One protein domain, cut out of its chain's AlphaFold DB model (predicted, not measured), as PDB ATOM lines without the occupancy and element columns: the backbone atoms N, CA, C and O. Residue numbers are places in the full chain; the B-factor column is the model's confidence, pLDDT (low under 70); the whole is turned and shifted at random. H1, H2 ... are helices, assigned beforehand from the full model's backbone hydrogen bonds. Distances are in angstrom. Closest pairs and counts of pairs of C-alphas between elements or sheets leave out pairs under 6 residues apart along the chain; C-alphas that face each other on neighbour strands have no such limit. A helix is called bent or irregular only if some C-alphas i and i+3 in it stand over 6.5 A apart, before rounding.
ATOM      1  N   ILE A   5     -40.431 -13.604 -38.318       56.47
ATOM      2  CA  ILE A   5     -39.423 -12.572 -38.015       56.47
ATOM      3  C   ILE A   5     -39.749 -11.246 -38.727       56.47
ATOM      4  O   ILE A   5     -39.491 -10.167 -38.188       56.47
ATOM      5  N   ASP A   6     -40.359 -11.318 -39.908       70.69
ATOM      6  CA  ASP A   6     -40.732 -10.152 -40.706       70.69
ATOM      7  C   ASP A   6     -41.854  -9.348 -40.033       70.69
ATOM      8  O   ASP A   6     -41.767  -8.126 -39.927       70.69
ATOM      9  N   TYR A   7     -42.831 -10.038 -39.426       74.69
ATOM     10  CA  TYR A   7     -43.898  -9.395 -38.655       74.69
ATOM     11  C   TYR A   7     -43.362  -8.514 -37.522       74.69
ATOM     12  O   TYR A   7     -43.814  -7.389 -37.329       74.69
ATOM     13  N   SER A   8     -42.374  -9.012 -36.773       73.12
ATOM     14  CA  SER A   8     -41.807  -8.268 -35.640       73.12
ATOM     15  C   SER A   8     -40.993  -7.052 -36.083       73.12
ATOM     16  O   SER A   8     -40.954  -6.049 -35.369       73.12
ATOM     17  N   THR A   9     -40.351  -7.137 -37.249       79.31
ATOM     18  CA  THR A   9     -39.502  -6.072 -37.803       79.31
ATOM     19  C   THR A   9     -40.339  -4.984 -38.479       79.31
ATOM     20  O   THR A   9     -40.015  -3.805 -38.363       79.31
ATOM     21  N   ASN A  10     -41.453  -5.367 -39.106       85.50
ATOM     22  CA  ASN A  10     -42.328  -4.492 -39.885       85.50
ATOM     23  C   ASN A  10     -43.720  -4.336 -39.245       85.50
ATOM     24  O   ASN A  10     -44.732  -4.222 -39.935       85.50
ATOM     25  N   TYR A  11     -43.784  -4.335 -37.910       85.88
ATOM     26  CA  TYR A  11     -45.038  -4.391 -37.150       85.88
ATOM     27  C   TYR A  11     -46.083  -3.354 -37.589       85.88
ATOM     28  O   TYR A  11     -47.240  -3.713 -37.801       85.88
ATOM     29  N   ASP A  12     -45.694  -2.088 -37.762       87.25
ATOM     30  CA  ASP A  12     -46.638  -1.024 -38.132       87.25
ATOM     31  C   ASP A  12     -47.234  -1.238 -39.530       87.25
ATOM     32  O   ASP A  12     -48.433  -1.042 -39.737       87.25
ATOM     33  N   GLN A  13     -46.419  -1.727 -40.469       87.38
ATOM     34  CA  GLN A  13     -46.881  -2.100 -41.802       87.38
ATOM     35  C   GLN A  13     -47.901  -3.236 -41.709       87.38
ATOM     36  O   GLN A  13     -49.013  -3.101 -42.222       87.38
ATOM     37  N   PHE A  14     -47.574  -4.321 -41.003       85.25
ATOM     38  CA  PHE A  14     -48.491  -5.449 -40.840       85.25
ATOM     39  C   PHE A  14     -49.782  -5.051 -40.119       85.25
ATOM     40  O   PHE A  14     -50.862  -5.459 -40.542       85.25
ATOM     41  N   LYS A  15     -49.701  -4.208 -39.085       86.94
ATOM     42  CA  LYS A  15     -50.870  -3.690 -38.366       86.94
ATOM     43  C   LYS A  15     -51.823  -2.928 -39.292       86.94
ATOM     44  O   LYS A  15     -53.030  -3.058 -39.141       86.94
ATOM     45  N   SER A  16     -51.292  -2.146 -40.233       88.56
ATOM     46  CA  SER A  16     -52.106  -1.423 -41.222       88.56
ATOM     47  C   SER A  16     -52.641  -2.313 -42.351       88.56
ATOM     48  O   SER A  16     -53.619  -1.960 -43.001       88.56
ATOM     49  N   PHE A  17     -51.998  -3.460 -42.585       88.88
ATOM     50  CA  PHE A  17     -52.303  -4.370 -43.685       88.88
ATOM     51  C   PHE A  17     -53.361  -5.421 -43.322       88.88
ATOM     52  O   PHE A  17     -54.216  -5.739 -44.151       88.88
ATOM     53  N   VAL A  18     -53.317  -5.974 -42.106       90.38
ATOM     54  CA  VAL A  18     -54.249  -7.024 -41.655       90.38
ATOM     55  C   VAL A  18     -55.696  -6.519 -41.688       90.38
ATOM     56  O   VAL A  18     -55.992  -5.425 -41.216       90.38
ATOM     57  N   GLY A  19     -56.599  -7.325 -42.253       91.12
ATOM     58  CA  GLY A  19     -58.024  -6.996 -42.381       91.12
ATOM     59  C   GLY A  19     -58.385  -6.101 -43.574       91.12
ATOM     60  O   GLY A  19     -59.556  -5.785 -43.760       91.12
ATOM     61  N   THR A  20     -57.414  -5.696 -44.398       94.88
ATOM     62  CA  THR A  20     -57.682  -4.959 -45.646       94.88
ATOM     63  C   THR A  20     -58.156  -5.881 -46.778       94.88
ATOM     64  O   THR A  20     -57.903  -7.086 -46.779       94.88
ATOM     65  N   ASP A  21     -58.766  -5.308 -47.818       95.38
ATOM     66  CA  ASP A  21     -59.109  -6.051 -49.040       95.38
ATOM     67  C   ASP A  21     -57.881  -6.700 -49.693       95.38
ATOM     68  O   ASP A  21     -57.958  -7.816 -50.205       95.38
ATOM     69  N   GLU A  22     -56.732  -6.015 -49.692       93.94
ATOM     70  CA  GLU A  22     -55.494  -6.564 -50.254       93.94
ATOM     71  C   GLU A  22     -55.016  -7.784 -49.458       93.94
ATOM     72  O   GLU A  22     -54.591  -8.783 -50.042       93.94
ATOM     73  N   TYR A  23     -55.140  -7.742 -48.133       93.56
ATOM     74  CA  TYR A  23     -54.841  -8.869 -47.259       93.56
ATOM     75  C   TYR A  23     -55.682 -10.105 -47.594       93.56
ATOM     76  O   TYR A  23     -55.127 -11.190 -47.804       93.56
ATOM     77  N   TYR A  24     -56.997  -9.944 -47.752       96.12
ATOM     78  CA  TYR A  24     -57.870 -11.057 -48.125       96.12
ATOM     79  C   TYR A  24     -57.638 -11.532 -49.566       96.12
ATOM     80  O   TYR A  24     -57.659 -12.738 -49.819       96.12
ATOM     81  N   LYS A  25     -57.293 -10.633 -50.497       95.38
ATOM     82  CA  LYS A  25     -56.867 -11.016 -51.854       95.38
ATOM     83  C   LYS A  25     -55.583 -11.846 -51.844       95.38
ATOM     84  O   LYS A  25     -55.503 -12.826 -52.581       95.38
ATOM     85  N   LYS A  26     -54.596 -11.522 -50.998       94.19
ATOM     86  CA  LYS A  26     -53.387 -12.355 -50.843       94.19
ATOM     87  C   LYS A  26     -53.706 -13.717 -50.233       94.19
ATOM     88  O   LYS A  26     -53.106 -14.707 -50.647       94.19
ATOM     89  N   CYS A  27     -54.658 -13.783 -49.300       93.81
ATOM     90  CA  CYS A  27     -55.162 -15.048 -48.768       93.81
ATOM     91  C   CYS A  27     -55.768 -15.910 -49.889       93.81
ATOM     92  O   CYS A  27     -55.329 -17.043 -50.093       93.81
ATOM     93  N   ALA A  28     -56.700 -15.348 -50.669       95.12
ATOM     94  CA  ALA A  28     -57.318 -16.022 -51.810       95.12
ATOM     95  C   ALA A  28     -56.278 -16.506 -52.824       95.12
ATOM     96  O   ALA A  28     -56.271 -17.679 -53.194       95.12
ATOM     97  N   TYR A  29     -55.354 -15.621 -53.205       93.94
ATOM     98  CA  TYR A  29     -54.274 -15.934 -54.130       93.94
ATOM     99  C   TYR A  29     -53.437 -17.113 -53.629       93.94
ATOM    100  O   TYR A  29     -53.288 -18.094 -54.349       93.94
ATOM    101  N   PHE A  30     -52.957 -17.063 -52.380       92.50
ATOM    102  CA  PHE A  30     -52.091 -18.095 -51.811       92.50
ATOM    103  C   PHE A  30     -52.713 -19.494 -51.885       92.50
ATOM    104  O   PHE A  30     -52.083 -20.423 -52.395       92.50
ATOM    105  N   TYR A  31     -53.942 -19.665 -51.393       92.00
ATOM    106  CA  TYR A  31     -54.585 -20.982 -51.407       92.00
ATOM    107  C   TYR A  31     -55.098 -21.359 -52.795       92.00
ATOM    108  O   TYR A  31     -54.957 -22.514 -53.180       92.00
ATOM    109  N   GLY A  32     -55.619 -20.401 -53.563       90.94
ATOM    110  CA  GLY A  32     -56.110 -20.631 -54.919       90.94
ATOM    111  C   GLY A  32     -55.015 -21.139 -55.857       90.94
ATOM    112  O   GLY A  32     -55.253 -22.080 -56.606       90.94
ATOM    113  N   THR A  33     -53.794 -20.595 -55.769       90.56
ATOM    114  CA  THR A  33     -52.634 -21.098 -56.532       90.56
ATOM    115  C   THR A  33     -52.031 -22.377 -55.954       90.56
ATOM    116  O   THR A  33     -51.173 -22.988 -56.583       90.56
ATOM    117  N   SER A  34     -52.442 -22.770 -54.748       91.19
ATOM    118  CA  SER A  34     -52.003 -24.010 -54.101       91.19
ATOM    119  C   SER A  34     -52.952 -25.183 -54.370       91.19
ATOM    120  O   SER A  34     -52.735 -26.267 -53.835       91.19
ATOM    121  N   MET A  35     -54.004 -24.989 -55.169       93.06
ATOM    122  CA  MET A  35     -54.931 -26.035 -55.609       93.06
ATOM    123  C   MET A  35     -54.683 -26.371 -57.088       93.06
ATOM    124  O   MET A  35     -54.298 -25.481 -57.850       93.06
ATOM    125  N   PRO A  36     -54.938 -27.617 -57.530       92.69
ATOM    126  CA  PRO A  36     -55.039 -27.926 -58.954       92.69
ATOM    127  C   PRO A  36     -56.111 -27.057 -59.617       92.69
ATOM    128  O   PRO A  36     -57.163 -26.815 -59.018       92.69
ATOM    129  N   GLU A  37     -55.858 -26.599 -60.842       91.50
ATOM    130  CA  GLU A  37     -56.721 -25.648 -61.555       91.50
ATOM    131  C   GLU A  37     -58.167 -26.158 -61.661       91.50
ATOM    132  O   GLU A  37     -59.115 -25.423 -61.391       91.50
ATOM    133  N   GLU A  38     -58.336 -27.452 -61.930       93.25
ATOM    134  CA  GLU A  38     -59.630 -28.119 -62.070       93.25
ATOM    135  C   GLU A  38     -60.394 -28.311 -60.749       93.25
ATOM    136  O   GLU A  38     -61.583 -28.631 -60.759       93.25
ATOM    137  N   LYS A  39     -59.726 -28.123 -59.605       92.50
ATOM    138  CA  LYS A  39     -60.314 -28.240 -58.259       92.50
ATOM    139  C   LYS A  39     -60.347 -26.916 -57.503       92.50
ATOM    140  O   LYS A  39     -60.726 -26.900 -56.329       92.50
ATOM    141  N   ARG A  40     -59.934 -25.827 -58.150       93.12
ATOM    142  CA  ARG A  40     -59.875 -24.507 -57.537       93.12
ATOM    143  C   ARG A  40     -61.281 -24.045 -57.159       93.12
ATOM    144  O   ARG A  40     -62.195 -24.023 -57.981       93.12
ATOM    145  N   ILE A  41     -61.440 -23.653 -55.901       94.25
ATOM    146  CA  ILE A  41     -62.661 -23.006 -55.416       94.25
ATOM    147  C   ILE A  41     -62.597 -21.497 -55.666       94.25
ATOM    148  O   ILE A  41     -61.530 -20.938 -55.927       94.25
ATOM    149  N   LYS A  42     -63.751 -20.830 -55.588       95.50
ATOM    150  CA  LYS A  42     -63.834 -19.381 -55.790       95.50
ATOM    151  C   LYS A  42     -63.044 -18.625 -54.722       95.50
ATOM    152  O   LYS A  42     -62.894 -19.097 -53.591       95.50
ATOM    153  N   ASP A  43     -62.566 -17.437 -55.070       95.88
ATOM    154  CA  ASP A  43     -61.786 -16.606 -54.154       95.88
ATOM    155  C   ASP A  43     -62.622 -16.211 -52.920       95.88
ATOM    156  O   ASP A  43     -62.103 -16.245 -51.805       95.88
ATOM    157  N   GLU A  44     -63.929 -15.952 -53.074       96.38
ATOM    158  CA  GLU A  44     -64.818 -15.644 -51.942       96.38
ATOM    159  C   GLU A  44     -64.935 -16.820 -50.961       96.38
ATOM    160  O   GLU A  44     -64.894 -16.632 -49.743       96.38
ATOM    161  N   ASP A  45     -65.031 -18.047 -51.483       95.81
ATOM    162  CA  ASP A  45     -65.058 -19.257 -50.661       95.81
ATOM    163  C   ASP A  45     -63.704 -19.507 -49.996       95.81
ATOM    164  O   ASP A  45     -63.650 -19.862 -48.818       95.81
ATOM    165  N   THR A  46     -62.610 -19.266 -50.719       95.12
ATOM    166  CA  THR A  46     -61.248 -19.374 -50.188       95.12
ATOM    167  C   THR A  46     -61.050 -18.444 -48.996       95.12
ATOM    168  O   THR A  46     -60.578 -18.883 -47.946       95.12
ATOM    169  N   ILE A  47     -61.451 -17.178 -49.131       96.50
ATOM    170  CA  ILE A  47     -61.379 -16.188 -48.053       96.50
ATOM    171  C   ILE A  47     -62.222 -16.663 -46.872       96.50
ATOM    172  O   ILE A  47     -61.697 -16.799 -45.771       96.50
ATOM    173  N   ARG A  48     -63.492 -17.012 -47.107       96.44
ATOM    174  CA  ARG A  48     -64.413 -17.468 -46.054       96.44
ATOM    175  C   ARG A  48     -63.877 -18.666 -45.262       96.44
ATOM    176  O   ARG A  48     -64.111 -18.746 -44.060       96.44
ATOM    177  N   ILE A  49     -63.199 -19.603 -45.924       95.12
ATOM    178  CA  ILE A  49     -62.665 -20.818 -45.291       95.12
ATOM    179  C   ILE A  49     -61.356 -20.531 -44.551       95.12
ATOM    180  O   ILE A  49     -61.171 -20.995 -43.425       95.12
ATOM    181  N   PHE A  50     -60.429 -19.799 -45.175       94.88
ATOM    182  CA  PHE A  50     -59.045 -19.750 -44.709       94.88
ATOM    183  C   PHE A  50     -58.617 -18.442 -44.048       94.88
ATOM    184  O   PHE A  50     -57.659 -18.466 -43.264       94.88
ATOM    185  N   SER A  51     -59.286 -17.321 -44.325       94.62
ATOM    186  CA  SER A  51     -58.951 -16.049 -43.685       94.62
ATOM    187  C   SER A  51     -59.093 -16.079 -42.162       94.62
ATOM    188  O   SER A  51     -58.200 -15.531 -41.516       94.62
ATOM    189  N   PRO A  52     -60.064 -16.804 -41.553       95.25
ATOM    190  CA  PRO A  52     -60.152 -16.887 -40.098       95.25
ATOM    191  C   PRO A  52     -58.869 -17.411 -39.437       95.25
ATOM    192  O   PRO A  52     -58.528 -16.982 -38.342       95.25
ATOM    193  N   PHE A  53     -58.111 -18.294 -40.102       93.00
ATOM    194  CA  PHE A  53     -56.822 -18.773 -39.584       93.00
ATOM    195  C   PHE A  53     -55.725 -17.718 -39.655       93.00
ATOM    196  O   PHE A  53     -54.840 -17.701 -38.801       93.00
ATOM    197  N   TRP A  54     -55.747 -16.873 -40.685       91.88
ATOM    198  CA  TRP A  54     -54.795 -15.775 -40.795       91.88
ATOM    199  C   TRP A  54     -55.131 -14.688 -39.769       91.88
ATOM    200  O   TRP A  54     -54.240 -14.263 -39.036       91.88
ATOM    201  N   ASP A  55     -56.404 -14.299 -39.669       93.19
ATOM    202  CA  ASP A  55     -56.890 -13.304 -38.709       93.19
ATOM    203  C   ASP A  55     -56.559 -13.745 -37.277       93.19
ATOM    204  O   ASP A  55     -55.969 -12.990 -36.499       93.19
ATOM    205  N   TRP A  56     -56.845 -15.013 -36.959       93.81
ATOM    206  CA  TRP A  56     -56.495 -15.632 -35.686       93.81
ATOM    207  C   TRP A  56     -54.983 -15.651 -35.449       93.81
ATOM    208  O   TRP A  56     -54.530 -15.245 -34.386       93.81
ATOM    209  N   HIS A  57     -54.173 -16.064 -36.431       90.50
ATOM    210  CA  HIS A  57     -52.718 -16.091 -36.273       90.50
ATOM    211  C   HIS A  57     -52.156 -14.712 -35.905       90.50
ATOM    212  O   HIS A  57     -51.341 -14.602 -34.987       90.50
ATOM    213  N   TYR A  58     -52.601 -13.654 -36.584       89.19
ATOM    214  CA  TYR A  58     -52.103 -12.312 -36.303       89.19
ATOM    215  C   TYR A  58     -52.584 -11.770 -34.955       89.19
ATOM    216  O   TYR A  58     -51.774 -11.216 -34.211       89.19
ATOM    217  N   SER A  59     -53.865 -11.946 -34.627       90.25
ATOM    218  CA  SER A  59     -54.467 -11.407 -33.397       90.25
ATOM    219  C   SER A  59     -54.092 -12.185 -32.134       90.25
ATOM    220  O   SER A  59     -53.819 -11.576 -31.104       90.25
ATOM    221  N   GLU A  60     -54.018 -13.514 -32.217       90.75
ATOM    222  CA  GLU A  60     -53.896 -14.402 -31.054       90.75
ATOM    223  C   GLU A  60     -52.485 -14.967 -30.862       90.75
ATOM    224  O   GLU A  60     -52.190 -15.529 -29.806       90.75
ATOM    225  N   VAL A  61     -51.601 -14.830 -31.858       90.69
ATOM    226  CA  VAL A  61     -50.228 -15.357 -31.793       90.69
ATOM    227  C   VAL A  61     -49.200 -14.276 -32.098       90.69
ATOM    228  O   VAL A  61     -48.450 -13.887 -31.205       90.69
ATOM    229  N   ALA A  62     -49.156 -13.763 -33.330       88.88
ATOM    230  CA  ALA A  62     -48.081 -12.875 -33.771       88.88
ATOM    231  C   ALA A  62     -48.036 -11.576 -32.953       88.88
ATOM    232  O   ALA A  62     -46.974 -11.194 -32.456       88.88
ATOM    233  N   HIS A  63     -49.189 -10.927 -32.756       90.06
ATOM    234  CA  HIS A  63     -49.270  -9.706 -31.964       90.06
ATOM    235  C   HIS A  63     -48.933  -9.937 -30.475       90.06
ATOM    236  O   HIS A  63     -48.038  -9.252 -29.972       90.06
ATOM    237  N   PRO A  64     -49.527 -10.920 -29.764       91.75
ATOM    238  CA  PRO A  64     -49.141 -11.239 -28.388       91.75
ATOM    239  C   PRO A  64     -47.656 -11.580 -28.211       91.75
ATOM    240  O   PRO A  64     -47.024 -11.063 -27.290       91.75
ATOM    241  N   VAL A  65     -47.068 -12.385 -29.104       91.25
ATOM    242  CA  VAL A  65     -45.629 -12.712 -29.072       91.25
ATOM    243  C   VAL A  65     -44.783 -11.448 -29.263       91.25
ATOM    244  O   VAL A  65     -43.837 -11.215 -28.511       91.25
ATOM    245  N   TYR A  66     -45.155 -10.574 -30.203       89.44
ATOM    246  CA  TYR A  66     -44.487  -9.286 -30.402       89.44
ATOM    247  C   TYR A  66     -44.532  -8.393 -29.148       89.44
ATOM    248  O   TYR A  66     -43.545  -7.721 -28.824       89.44
ATOM    249  N   LEU A  67     -45.651  -8.390 -28.415       91.81
ATOM    250  CA  LEU A  67     -45.805  -7.619 -27.177       91.81
ATOM    251  C   LEU A  67     -44.953  -8.152 -26.018       91.81
ATOM    252  O   LEU A  67     -44.602  -7.373 -25.133       91.81
ATOM    253  N   LYS A  68     -44.559  -9.433 -26.031       91.44
ATOM    254  CA  LYS A  68     -43.660 -10.002 -25.012       91.44
ATOM    255  C   LYS A  68     -42.251  -9.416 -25.071       91.44
ATOM    256  O   LYS A  68     -41.532  -9.479 -24.071       91.44
ATOM    257  N   LYS A  69     -41.862  -8.811 -26.204       91.50
ATOM    258  CA  LYS A  69     -40.549  -8.173 -26.404       91.50
ATOM    259  C   LYS A  69     -39.402  -9.093 -25.982       91.50
ATOM    260  O   LYS A  69     -38.481  -8.655 -25.296       91.50
ATOM    261  N   CYS A  70     -39.496 -10.379 -26.321       92.56
ATOM    262  CA  CYS A  70     -38.397 -11.308 -26.100       92.56
ATOM    263  C   CYS A  70     -37.183 -10.847 -26.908       92.56
ATOM    264  O   CYS A  70     -37.312 -10.440 -28.066       92.56
ATOM    265  N   ASP A  71     -36.010 -10.876 -26.292       92.56
ATOM    266  CA  ASP A  71     -34.767 -10.657 -27.012       92.56
ATOM    267  C   ASP A  71     -34.260 -11.955 -27.663       92.56
ATOM    268  O   ASP A  71     -34.890 -13.012 -27.607       92.56
ATOM    269  N   LYS A  72     -33.102 -11.874 -28.325       92.75
ATOM    270  CA  LYS A  72     -32.517 -13.011 -29.044       92.75
ATOM    271  C   LYS A  72     -32.216 -14.202 -28.128       92.75
ATOM    272  O   LYS A  72     -32.412 -15.335 -28.554       92.75
ATOM    273  N   VAL A  73     -31.747 -13.961 -26.903       95.31
ATOM    274  CA  VAL A  73     -31.401 -15.031 -25.953       95.31
ATOM    275  C   VAL A  73     -32.673 -15.705 -25.451       95.31
ATOM    276  O   VAL A  73     -32.746 -16.932 -25.398       95.31
ATOM    277  N   GLU A  74     -33.706 -14.917 -25.167       95.44
ATOM    278  CA  GLU A  74     -35.008 -15.436 -24.754       95.44
ATOM    279  C   GLU A  74     -35.675 -16.244 -25.876       95.44
ATOM    280  O   GLU A  74     -36.141 -17.353 -25.626       95.44
ATOM    281  N   TYR A  75     -35.636 -15.771 -27.128       93.31
ATOM    282  CA  TYR A  75     -36.118 -16.552 -28.273       93.31
ATOM    283  C   TYR A  75     -35.328 -17.849 -28.480       93.31
ATOM    284  O   TYR A  75     -35.931 -18.887 -28.745       93.31
ATOM    285  N   MET A  76     -34.000 -17.830 -28.319       95.19
ATOM    286  CA  MET A  76     -33.197 -19.055 -28.375       95.19
ATOM    287  C   MET A  76     -33.617 -20.055 -27.295       95.19
ATOM    288  O   MET A  76     -33.783 -21.236 -27.597       95.19
ATOM    289  N   ALA A  77     -33.840 -19.596 -26.061       96.06
ATOM    290  CA  ALA A  77     -34.328 -20.451 -24.985       96.06
ATOM    291  C   ALA A  77     -35.711 -21.038 -25.312       96.06
ATOM    292  O   ALA A  77     -35.916 -22.237 -25.129       96.06
ATOM    293  N   LEU A  78     -36.631 -20.235 -25.860       94.62
ATOM    294  CA  LEU A  78     -37.946 -20.705 -26.305       94.62
ATOM    295  C   LEU A  78     -37.835 -21.789 -27.387       94.62
ATOM    296  O   LEU A  78     -38.469 -22.835 -27.267       94.62
ATOM    297  N   PHE A  79     -36.995 -21.595 -28.407       92.31
ATOM    298  CA  PHE A  79     -36.793 -22.598 -29.458       92.31
ATOM    299  C   PHE A  79     -36.179 -23.892 -28.928       92.31
ATOM    300  O   PHE A  79     -36.601 -24.976 -29.327       92.31
ATOM    301  N   LEU A  80     -35.221 -23.801 -28.003       94.62
ATOM    302  CA  LEU A  80     -34.645 -24.981 -27.363       94.62
ATOM    303  C   LEU A  80     -35.681 -25.716 -26.504       94.62
ATOM    304  O   LEU A  80     -35.715 -26.942 -26.509       94.62
ATOM    305  N   LEU A  81     -36.555 -24.993 -25.800       93.88
ATOM    306  CA  LEU A  81     -37.641 -25.600 -25.029       93.88
ATOM    307  C   LEU A  81     -38.691 -26.267 -25.929       93.88
ATOM    308  O   LEU A  81     -39.229 -27.295 -25.536       93.88
ATOM    309  N   LEU A  82     -38.959 -25.743 -27.125       90.12
ATOM    310  CA  LEU A  82     -39.814 -26.423 -28.107       90.12
ATOM    311  C   LEU A  82     -39.135 -27.662 -28.703       90.12
ATOM    312  O   LEU A  82     -39.783 -28.684 -28.895       90.12
ATOM    313  N   LEU A  83     -37.832 -27.587 -28.986       89.06
ATOM    314  CA  LEU A  83     -37.072 -28.690 -29.578       89.06
ATOM    315  C   LEU A  83     -36.903 -29.866 -28.608       89.06
ATOM    316  O   LEU A  83     -37.057 -31.022 -28.990       89.06
ATOM    317  N   PHE A  84     -36.576 -29.570 -27.351       89.94
ATOM    318  CA  PHE A  84     -36.428 -30.560 -26.288       89.94
ATOM    319  C   PHE A  84     -37.741 -30.735 -25.526       89.94
ATOM    320  O   PHE A  84     -37.778 -30.657 -24.293       89.94
ATOM    321  N   ASP A  85     -38.834 -30.939 -26.256       83.75
ATOM    322  CA  ASP A  85     -40.076 -31.411 -25.664       83.75
ATOM    323  C   ASP A  85     -39.909 -32.875 -25.213       83.75
ATOM    324  O   ASP A  85     -39.253 -33.695 -25.861       83.75
ATOM    325  N   ASN A  86     -40.435 -33.188 -24.036       76.25
ATOM    326  CA  ASN A  86     -40.414 -34.530 -23.463       76.25
ATOM    327  C   ASN A  86     -41.740 -35.278 -23.676       76.25
ATOM    328  O   ASN A  86     -41.839 -36.428 -23.254       76.25
ATOM    329  N   ALA A  87     -42.724 -34.646 -24.327       74.06
ATOM    330  CA  ALA A  87     -44.034 -35.214 -24.628       74.06
ATOM    331  C   ALA A  87     -44.120 -35.909 -26.004       74.06
ATOM    332  O   ALA A  87     -45.209 -36.297 -26.428       74.06
ATOM    333  N   TYR A  88     -43.001 -36.089 -26.720       70.19
ATOM    334  CA  TYR A  88     -43.006 -36.823 -27.988       70.19
ATOM    335  C   TYR A  88     -43.408 -38.289 -27.793       70.19
ATOM    336  O   TYR A  88     -42.899 -38.979 -26.911       70.19
ATOM    337  N   THR A  89     -44.280 -38.793 -28.664       65.31
ATOM    338  CA  THR A  89     -44.592 -40.222 -28.726       65.31
ATOM    339  C   THR A  89     -43.372 -40.997 -29.239       65.31
ATOM    340  O   THR A  89     -42.620 -40.511 -30.084       65.31
ATOM    341  N   ASN A  90     -43.158 -42.214 -28.730       74.69
ATOM    342  CA  ASN A  90     -42.060 -43.114 -29.128       74.69
ATOM    343  C   ASN A  90     -40.630 -42.662 -28.763       74.69
ATOM    344  O   ASN A  90     -39.662 -43.147 -29.351       74.69
ATOM    345  N   ILE A  91     -40.468 -41.772 -27.783       82.75
ATOM    346  CA  ILE A  91     -39.162 -41.501 -27.169       82.75
ATOM    347  C   ILE A  91     -38.857 -42.552 -26.086       82.75
ATOM    348  O   ILE A  91     -39.750 -42.957 -25.341       82.75
ATOM    349  N   SER A  92     -37.605 -43.015 -25.988       88.56
ATOM    350  CA  SER A  92     -37.209 -43.943 -24.918       88.56
ATOM    351  C   SER A  92     -37.228 -43.255 -23.550       88.56
ATOM    352  O   SER A  92     -37.137 -42.026 -23.466       88.56
ATOM    353  N   GLU A  93     -37.285 -44.024 -22.460       89.12
ATOM    354  CA  GLU A  93     -37.207 -43.455 -21.108       89.12
ATOM    355  C   GLU A  93     -35.927 -42.634 -20.888       89.12
ATOM    356  O   GLU A  93     -35.952 -41.589 -20.231       89.12
ATOM    357  N   GLU A  94     -34.799 -43.076 -21.449       91.44
ATOM    358  CA  GLU A  94     -33.540 -42.329 -21.425       91.44
ATOM    359  C   GLU A  94     -33.663 -41.008 -22.188       91.44
ATOM    360  O   GLU A  94     -33.180 -39.982 -21.707       91.44
ATOM    361  N   GLY A  95     -34.348 -41.010 -23.335       89.19
ATOM    362  CA  GLY A  95     -34.635 -39.802 -24.105       89.19
ATOM    363  C   GLY A  95     -35.516 -38.813 -23.336       89.19
ATOM    364  O   GLY A  95     -35.195 -37.624 -23.287       89.19
ATOM    365  N   VAL A  96     -36.559 -39.291 -22.644       89.38
ATOM    366  CA  VAL A  96     -37.388 -38.451 -21.754       89.38
ATOM    367  C   VAL A  96     -36.524 -37.802 -20.674       89.38
ATOM    368  O   VAL A  96     -36.594 -36.586 -20.468       89.38
ATOM    369  N   LYS A  97     -35.687 -38.597 -19.992       92.94
ATOM    370  CA  LYS A  97     -34.783 -38.108 -18.936       92.94
ATOM    371  C   LYS A  97     -33.792 -37.081 -19.487       92.94
ATOM    372  O   LYS A  97     -33.556 -36.058 -18.842       92.94
ATOM    373  N   LEU A  98     -33.248 -37.316 -20.682       93.19
ATOM    374  CA  LEU A  98     -32.355 -36.382 -21.362       93.19
ATOM    375  C   LEU A  98     -33.052 -35.046 -21.652       93.19
ATOM    376  O   LEU A  98     -32.545 -34.008 -21.224       93.19
ATOM    377  N   CYS A  99     -34.228 -35.057 -22.293       93.31
ATOM    378  CA  CYS A  99     -34.993 -33.837 -22.566       93.31
ATOM    379  C   CYS A  99     -35.325 -33.086 -21.270       93.31
ATOM    380  O   CYS A  99     -35.090 -31.883 -21.178       93.31
ATOM    381  N   GLN A 100     -35.789 -33.783 -20.227       92.88
ATOM    382  CA  GLN A 100     -36.063 -33.169 -18.922       92.88
ATOM    383  C   GLN A 100     -34.831 -32.472 -18.329       92.88
ATOM    384  O   GLN A 100     -34.945 -31.363 -17.800       92.88
ATOM    385  N   ASN A 101     -33.658 -33.101 -18.409       95.62
ATOM    386  CA  ASN A 101     -32.420 -32.529 -17.885       95.62
ATOM    387  C   ASN A 101     -31.971 -31.309 -18.698       95.62
ATOM    388  O   ASN A 101     -31.635 -30.284 -18.106       95.62
ATOM    389  N   ILE A 102     -32.042 -31.375 -20.030       96.19
ATOM    390  CA  ILE A 102     -31.704 -30.247 -20.907       96.19
ATOM    391  C   ILE A 102     -32.646 -29.061 -20.655       96.19
ATOM    392  O   ILE A 102     -32.177 -27.940 -20.462       96.19
ATOM    393  N   ARG A 103     -33.962 -29.295 -20.545       96.12
ATOM    394  CA  ARG A 103     -34.946 -28.246 -20.212       96.12
ATOM    395  C   ARG A 103     -34.618 -27.542 -18.895       96.12
ATOM    396  O   ARG A 103     -34.693 -26.318 -18.829       96.12
ATOM    397  N   LYS A 104     -34.225 -28.288 -17.855       96.56
ATOM    398  CA  LYS A 104     -33.816 -27.702 -16.562       96.56
ATOM    399  C   LYS A 104     -32.604 -26.785 -16.714       96.56
ATOM    400  O   LYS A 104     -32.588 -25.715 -16.111       96.56
ATOM    401  N   VAL A 105     -31.616 -27.191 -17.514       97.94
ATOM    402  CA  VAL A 105     -30.438 -26.361 -17.806       97.94
ATOM    403  C   VAL A 105     -30.860 -25.088 -18.537       97.94
ATOM    404  O   VAL A 105     -30.533 -24.004 -18.071       97.94
ATOM    405  N   ILE A 106     -31.667 -25.195 -19.597       97.75
ATOM    406  CA  ILE A 106     -32.151 -24.029 -20.356       97.75
ATOM    407  C   ILE A 106     -32.884 -23.036 -19.444       97.75
ATOM    408  O   ILE A 106     -32.598 -21.843 -19.480       97.75
ATOM    409  N   LEU A 107     -33.796 -23.517 -18.592       96.88
ATOM    410  CA  LEU A 107     -34.542 -22.665 -17.659       96.88
ATOM    411  C   LEU A 107     -33.632 -21.990 -16.627       96.88
ATOM    412  O   LEU A 107     -33.860 -20.833 -16.273       96.88
ATOM    413  N   LYS A 108     -32.602 -22.695 -16.144       97.38
ATOM    414  CA  LYS A 108     -31.624 -22.143 -15.203       97.38
ATOM    415  C   LYS A 108     -30.792 -21.037 -15.854       97.38
ATOM    416  O   LYS A 108     -30.672 -19.967 -15.262       97.38
ATOM    417  N   GLU A 109     -30.269 -21.277 -17.054       97.94
ATOM    418  CA  GLU A 109     -29.475 -20.292 -17.798       97.94
ATOM    419  C   GLU A 109     -30.318 -19.075 -18.192       97.94
ATOM    420  O   GLU A 109     -29.885 -17.940 -18.012       97.94
ATOM    421  N   LEU A 110     -31.563 -19.289 -18.631       97.50
ATOM    422  CA  LEU A 110     -32.504 -18.207 -18.928       97.50
ATOM    423  C   LEU A 110     -32.775 -17.338 -17.692       97.50
ATOM    424  O   LEU A 110     -32.733 -16.110 -17.777       97.50
ATOM    425  N   LYS A 111     -33.010 -17.964 -16.531       96.88
ATOM    426  CA  LYS A 111     -33.209 -17.237 -15.272       96.88
ATOM    427  C   LYS A 111     -31.958 -16.459 -14.864       96.88
ATOM    428  O   LYS A 111     -32.087 -15.315 -14.431       96.88
ATOM    429  N   GLY A 112     -30.772 -17.059 -14.996       97.00
ATOM    430  CA  GLY A 112     -29.493 -16.394 -14.732       97.00
ATOM    431  C   GLY A 112     -29.319 -15.154 -15.606       97.00
ATOM    432  O   GLY A 112     -29.181 -14.053 -15.086       97.00
ATOM    433  N   TYR A 113     -29.494 -15.313 -16.918       97.69
ATOM    434  CA  TYR A 113     -29.441 -14.223 -17.891       97.69
ATOM    435  C   TYR A 113     -30.388 -13.060 -17.559       97.69
ATOM    436  O   TYR A 113     -29.996 -11.892 -17.584       97.69
ATOM    437  N   GLN A 114     -31.646 -13.367 -17.235       97.56
ATOM    438  CA  GLN A 114     -32.644 -12.354 -16.884       97.56
ATOM    439  C   GLN A 114     -32.312 -11.650 -15.560       97.56
ATOM    440  O   GLN A 114     -32.560 -10.448 -15.437       97.56
ATOM    441  N   SER A 115     -31.715 -12.376 -14.607       95.88
ATOM    442  CA  SER A 115     -31.261 -11.830 -13.322       95.88
ATOM    443  C   SER A 115     -30.070 -10.887 -13.504       95.88
ATOM    444  O   SER A 115     -30.102  -9.780 -12.977       95.88
ATOM    445  N   ASP A 116     -29.082 -11.259 -14.323       96.75
ATOM    446  CA  ASP A 116     -27.918 -10.413 -14.643       96.75
ATOM    447  C   ASP A 116     -28.326  -9.106 -15.341       96.75
ATOM    448  O   ASP A 116     -27.688  -8.063 -15.190       96.75
ATOM    449  N   LYS A 117     -29.439  -9.141 -16.082       95.31
ATOM    450  CA  LYS A 117     -30.067  -7.965 -16.696       95.31
ATOM    451  C   LYS A 117     -30.915  -7.118 -15.742       95.31
ATOM    452  O   LYS A 117     -31.467  -6.114 -16.186       95.31
ATOM    453  N   ASN A 118     -31.040  -7.497 -14.468       94.56
ATOM    454  CA  ASN A 118     -31.958  -6.886 -13.499       94.56
ATOM    455  C   ASN A 118     -33.412  -6.835 -14.009       94.56
ATOM    456  O   ASN A 118     -34.119  -5.841 -13.836       94.56
ATOM    457  N   SER A 119     -33.849  -7.899 -14.687       93.88
ATOM    458  CA  SER A 119     -35.228  -8.006 -15.172       93.88
ATOM    459  C   SER A 119     -36.211  -8.185 -14.010       93.88
ATOM    460  O   SER A 119     -35.837  -8.607 -12.919       93.88
ATOM    461  N   SER A 120     -37.497  -7.923 -14.267       93.38
ATOM    462  CA  SER A 120     -38.579  -8.252 -13.329       93.38
ATOM    463  C   SER A 120     -38.556  -9.733 -12.935       93.38
ATOM    464  O   SER A 120     -38.308 -10.596 -13.779       93.38
ATOM    465  N   GLU A 121     -38.914 -10.045 -11.687       88.88
ATOM    466  CA  GLU A 121     -39.070 -11.425 -11.203       88.88
ATOM    467  C   GLU A 121     -40.084 -12.233 -12.033       88.88
ATOM    468  O   GLU A 121     -39.948 -13.448 -12.180       88.88
ATOM    469  N   MET A 122     -41.065 -11.553 -12.637       93.75
ATOM    470  CA  MET A 122     -42.082 -12.168 -13.498       93.75
ATOM    471  C   MET A 122     -41.576 -12.469 -14.912       93.75
ATOM    472  O   MET A 122     -42.237 -13.194 -15.652       93.75
ATOM    473  N   ARG A 123     -40.391 -11.973 -15.297       95.94
ATOM    474  CA  ARG A 123     -39.898 -12.059 -16.678       95.94
ATOM    475  C   ARG A 123     -39.758 -13.499 -17.166       95.94
ATOM    476  O   ARG A 123     -40.062 -13.783 -18.326       95.94
ATOM    477  N   LEU A 124     -39.344 -14.409 -16.285       95.19
ATOM    478  CA  LEU A 124     -39.261 -15.826 -16.617       95.19
ATOM    479  C   LEU A 124     -40.649 -16.385 -16.940       95.19
ATOM    480  O   LEU A 124     -40.823 -16.988 -17.994       95.19
ATOM    481  N   ALA A 125     -41.641 -16.143 -16.079       93.88
ATOM    482  CA  ALA A 125     -43.014 -16.591 -16.304       93.88
ATOM    483  C   ALA A 125     -43.591 -15.994 -17.596       93.88
ATOM    484  O   ALA A 125     -44.099 -16.734 -18.435       93.88
ATOM    485  N   ASP A 126     -43.400 -14.690 -17.814       93.81
ATOM    486  CA  ASP A 126     -43.836 -14.003 -19.030       93.81
ATOM    487  C   ASP A 126     -43.239 -14.604 -20.300       93.81
ATOM    488  O   ASP A 126     -43.940 -14.730 -21.308       93.81
ATOM    489  N   THR A 127     -41.954 -14.964 -20.245       94.81
ATOM    490  CA  THR A 127     -41.244 -15.608 -21.353       94.81
ATOM    491  C   THR A 127     -41.827 -16.993 -21.597       94.81
ATOM    492  O   THR A 127     -42.214 -17.294 -22.721       94.81
ATOM    493  N   ILE A 128     -41.977 -17.811 -20.552       93.38
ATOM    494  CA  ILE A 128     -42.512 -19.175 -20.654       93.38
ATOM    495  C   ILE A 128     -43.973 -19.202 -21.119       93.38
ATOM    496  O   ILE A 128     -44.335 -20.094 -21.882       93.38
ATOM    497  N   ASP A 129     -44.793 -18.210 -20.779       93.19
ATOM    498  CA  ASP A 129     -46.154 -18.094 -21.322       93.19
ATOM    499  C   ASP A 129     -46.175 -17.943 -22.853       93.19
ATOM    500  O   ASP A 129     -47.149 -18.325 -23.503       93.19
ATOM    501  N   THR A 130     -45.082 -17.466 -23.456       92.50
ATOM    502  CA  THR A 130     -44.923 -17.439 -24.916       92.50
ATOM    503  C   THR A 130     -44.904 -18.853 -25.505       92.50
ATOM    504  O   THR A 130     -45.442 -19.051 -26.590       92.50
ATOM    505  N   LEU A 131     -44.372 -19.858 -24.794       90.62
ATOM    506  CA  LEU A 131     -44.413 -21.255 -25.255       90.62
ATOM    507  C   LEU A 131     -45.848 -21.743 -25.426       90.62
ATOM    508  O   LEU A 131     -46.170 -22.320 -26.458       90.62
ATOM    509  N   ARG A 132     -46.728 -21.433 -24.471       87.44
ATOM    510  CA  ARG A 132     -48.144 -21.829 -24.530       87.44
ATOM    511  C   ARG A 132     -48.862 -21.220 -25.732       87.44
ATOM    512  O   ARG A 132     -49.704 -21.868 -26.350       87.44
ATOM    513  N   LEU A 133     -48.525 -19.977 -26.083       90.62
ATOM    514  CA  LEU A 133     -49.047 -19.334 -27.294       90.62
ATOM    515  C   LEU A 133     -48.587 -20.070 -28.559       90.62
ATOM    516  O   LEU A 133     -49.385 -20.264 -29.475       90.62
ATOM    517  N   LEU A 134     -47.326 -20.508 -28.598       90.44
ATOM    518  CA  LEU A 134     -46.768 -21.265 -29.722       90.44
ATOM    519  C   LEU A 134     -47.367 -22.678 -29.821       90.44
ATOM    520  O   LEU A 134     -47.686 -23.118 -30.923       90.44
ATOM    521  N   GLU A 135     -47.613 -23.349 -28.697       86.50
ATOM    522  CA  GLU A 135     -48.312 -24.644 -28.643       86.50
ATOM    523  C   GLU A 135     -49.759 -24.523 -29.159       86.50
ATOM    524  O   GLU A 135     -50.195 -25.304 -30.009       86.50
ATOM    525  N   LYS A 136     -50.498 -23.486 -28.732       88.31
ATOM    526  CA  LYS A 136     -51.843 -23.178 -29.258       88.31
ATOM    527  C   LYS A 136     -51.802 -22.888 -30.765       88.31
ATOM    528  O   LYS A 136     -52.707 -23.289 -31.502       88.31
ATOM    529  N   ALA A 137     -50.756 -22.204 -31.234       90.31
ATOM    530  CA  ALA A 137     -50.535 -21.945 -32.654       90.31
ATOM    531  C   ALA A 137     -50.302 -23.232 -33.451       90.31
ATOM    532  O   ALA A 137     -50.855 -23.367 -34.543       90.31
ATOM    533  N   GLU A 138     -49.550 -24.189 -32.903       87.12
ATOM    534  CA  GLU A 138     -49.354 -25.501 -33.524       87.12
ATOM    535  C   GLU A 138     -50.686 -26.249 -33.677       87.12
ATOM    536  O   GLU A 138     -50.987 -26.744 -34.764       87.12
ATOM    537  N   GLN A 139     -51.523 -26.269 -32.634       87.56
ATOM    538  CA  GLN A 139     -52.838 -26.922 -32.682       87.56
ATOM    539  C   GLN A 139     -53.739 -26.322 -33.773       87.56
ATOM    540  O   GLN A 139     -54.277 -27.049 -34.611       87.56
ATOM    541  N   LYS A 140     -53.857 -24.988 -33.841       89.75
ATOM    542  CA  LYS A 140     -54.634 -24.339 -34.912       89.75
ATOM    543  C   LYS A 140     -54.044 -24.541 -36.297       89.75
ATOM    544  O   LYS A 140     -54.791 -24.626 -37.273       89.75
ATOM    545  N   LEU A 141     -52.725 -24.650 -36.399       88.12
ATOM    546  CA  LEU A 141     -52.078 -24.971 -37.657       88.12
ATOM    547  C   LEU A 141     -52.444 -26.395 -38.121       88.12
ATOM    548  O   LEU A 141     -52.723 -26.586 -39.304       88.12
ATOM    549  N   GLN A 142     -52.523 -27.371 -37.213       85.94
ATOM    550  CA  GLN A 142     -52.985 -28.727 -37.538       85.94
ATOM    551  C   GLN A 142     -54.432 -28.733 -38.056       85.94
ATOM    552  O   GLN A 142     -54.698 -29.336 -39.097       85.94
ATOM    553  N   GLU A 143     -55.347 -28.005 -37.409       89.44
ATOM    554  CA  GLU A 143     -56.729 -27.851 -37.894       89.44
ATOM    555  C   GLU A 143     -56.785 -27.250 -39.307       89.44
ATOM    556  O   GLU A 143     -57.477 -27.767 -40.189       89.44
ATOM    557  N   LYS A 144     -56.002 -26.189 -39.551       89.62
ATOM    558  CA  LYS A 144     -55.876 -25.571 -40.877       89.62
ATOM    559  C   LYS A 144     -55.431 -26.587 -41.928       89.62
ATOM    560  O   LYS A 144     -55.948 -26.577 -43.043       89.62
ATOM    561  N   PHE A 145     -54.484 -27.466 -41.602       87.44
ATOM    562  CA  PHE A 145     -54.003 -28.467 -42.552       87.44
ATOM    563  C   PHE A 145     -55.042 -29.531 -42.898       87.44
ATOM    564  O   PHE A 145     -55.083 -29.973 -44.048       87.44
ATOM    565  N   VAL A 146     -55.910 -29.902 -41.955       87.62
ATOM    566  CA  VAL A 146     -57.057 -30.773 -42.251       87.62
ATOM    567  C   VAL A 146     -57.959 -30.111 -43.295       87.62
ATOM    568  O   VAL A 146     -58.288 -30.739 -44.302       87.62
ATOM    569  N   LEU A 147     -58.283 -28.825 -43.122       90.44
ATOM    570  CA  LEU A 147     -59.074 -28.075 -44.103       90.44
ATOM    571  C   LEU A 147     -58.366 -27.943 -45.453       90.44
ATOM    572  O   LEU A 147     -59.001 -28.126 -46.489       90.44
ATOM    573  N   CYS A 148     -57.054 -27.695 -45.467       90.75
ATOM    574  CA  CYS A 148     -56.263 -27.719 -46.698       90.75
ATOM    575  C   CYS A 148     -56.456 -29.045 -47.455       90.75
ATOM    576  O   CYS A 148     -56.722 -29.032 -48.656       90.75
ATOM    577  N   GLY A 149     -56.393 -30.181 -46.752       87.19
ATOM    578  CA  GLY A 149     -56.633 -31.500 -47.340       87.19
ATOM    579  C   GLY A 149     -58.050 -31.671 -47.899       87.19
ATOM    580  O   GLY A 149     -58.205 -32.166 -49.015       87.19
ATOM    581  N   LEU A 150     -59.075 -31.221 -47.168       89.62
ATOM    582  CA  LEU A 150     -60.479 -31.288 -47.604       89.62
ATOM    583  C   LEU A 150     -60.767 -30.416 -48.836       89.62
ATOM    584  O   LEU A 150     -61.619 -30.763 -49.652       89.62
ATOM    585  N   HIS A 151     -60.036 -29.312 -48.994       90.62
ATOM    586  CA  HIS A 151     -60.209 -28.354 -50.086       90.62
ATOM    587  C   HIS A 151     -59.168 -28.497 -51.206       90.62
ATOM    588  O   HIS A 151     -58.975 -27.569 -51.983       90.62
ATOM    589  N   ASN A 152     -58.528 -29.666 -51.335       88.75
ATOM    590  CA  ASN A 152     -57.581 -29.986 -52.413       88.75
ATOM    591  C   ASN A 152     -56.357 -29.057 -52.495       88.75
ATOM    592  O   ASN A 152     -55.729 -28.955 -53.549       88.75
ATOM    593  N   VAL A 153     -55.989 -28.406 -51.391       89.88
ATOM    594  CA  VAL A 153     -54.723 -27.682 -51.301       89.88
ATOM    595  C   VAL A 153     -53.595 -28.710 -51.297       89.88
ATOM    596  O   VAL A 153     -53.577 -29.644 -50.489       89.88
ATOM    597  N   VAL A 154     -52.639 -28.544 -52.204       86.00
ATOM    598  CA  VAL A 154     -51.489 -29.433 -52.339       86.00
ATOM    599  C   VAL A 154     -50.565 -29.238 -51.139       86.00
ATOM    600  O   VAL A 154     -49.897 -28.217 -50.993       86.00
ATOM    601  N   LEU A 155     -50.527 -30.243 -50.266       81.88
ATOM    602  CA  LEU A 155     -49.579 -30.323 -49.158       81.88
ATOM    603  C   LEU A 155     -48.356 -31.151 -49.563       81.88
ATOM    604  O   LEU A 155     -48.497 -32.171 -50.243       81.88
TER     605      LEU A 155
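What this domain is: This is residues 5 to 155 of the 173 residues of the protein "NR LBD domain-containing protein" of Caenorhabditis tropicalis (UniProt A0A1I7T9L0). Two long helices, H4 and H7, run side by side in opposite directions as a slanting spine, with other helices crossing it near its two ends. At one end the helical hairpin of H5 and H6 packs across the first part of H7; at the other end H3 crosses the first part of H4, while the short H1 and H2 lie along one side of H4, H1 close to Tyr 66 near H4's last residues. The printed part has 151 residues with seven named helices, H1 to H7 in order along the chain, and no named strand; its class is all helix. The whole is loose, with a radius of gyration of the C-alphas of 19.3 A, and flat, spanning 55 by 42 by 17 A.

Where its parts are: H1, residues 5 to 9, begins at C-alpha 5 at (-39.423, -12.572, -38.015) and is 6.5 A long. H2, residues 11 to 17, measures 9.8 A, and H3, residues 21 to 32, 16.0 A. H4, residues 43 to 68, measures 34.9 A and has a kink of 43 degrees near residue 50; it is irregular, but only just, with C-alphas 49 and 52 at 7.0 A. H5, residues 72 to 83, measures 16.3 A. H6, residues 93 to 116, measures 34.9 A and begins at C-alpha 93 at (-37.207, -43.455, -21.108). H7, residues 123 to 150, is the longest helix at 41.8 A and ends at C-alpha 150 at (-60.479, -31.288, -47.604).

How they stand to each other: H7 is the hub, touching H4, H5 and H6. H4 and H7 run opposite ways at a shallow tilt of 11 degrees, the closest C-alphas being those of Val 61 and Leu 133, 6.1 A apart. H7 touches H5 with residues 127 to 131 alone, the same way at a steep tilt of 53 degrees; the closest C-alphas are those of Leu 78 and Leu 131, at 6.6 A. H6 touches H7 with residues 110 to 114 alone, opposite ways at a steep tilt of 50 degrees; the closest C-alphas are those of Lys 111 and Leu 124, at 6.4 A. H5 and H6 form a helical hairpin at a shallow tilt of 14 degrees; the closest C-alphas are those of Leu 81 and Arg 103, at 6.1 A. H4 touches H3 with residues 43 to 51 alone, opposite ways at a steep tilt of 67 degrees, only just short of about perpendicular; the closest C-alphas are those of Ala 28 and Asp 43, at 5.1 A. H1 and H4 are close but not clearly touching, with C-alphas of Ser 8 and Tyr 66 closest at 6.0 A. H2 and H4 are near each other, with 8 pairs of C-alphas within 10 A. H3 and H7 are only just apart, at 8.4 A. Every O i to N i+4 pair is within hydrogen-bond range in H1, H2, H3, H5 and H6; in H4 it is 16 of 22 and in H7 21 of 24.

The domain as a whole: The two farthest C-alphas, those of Glu 38 and Asn 118, are 59.8 A apart. The printed part has no cut, and no link is long. The mean pLDDT of the printed part is 90.8, and residues 5 and 89 are under 70.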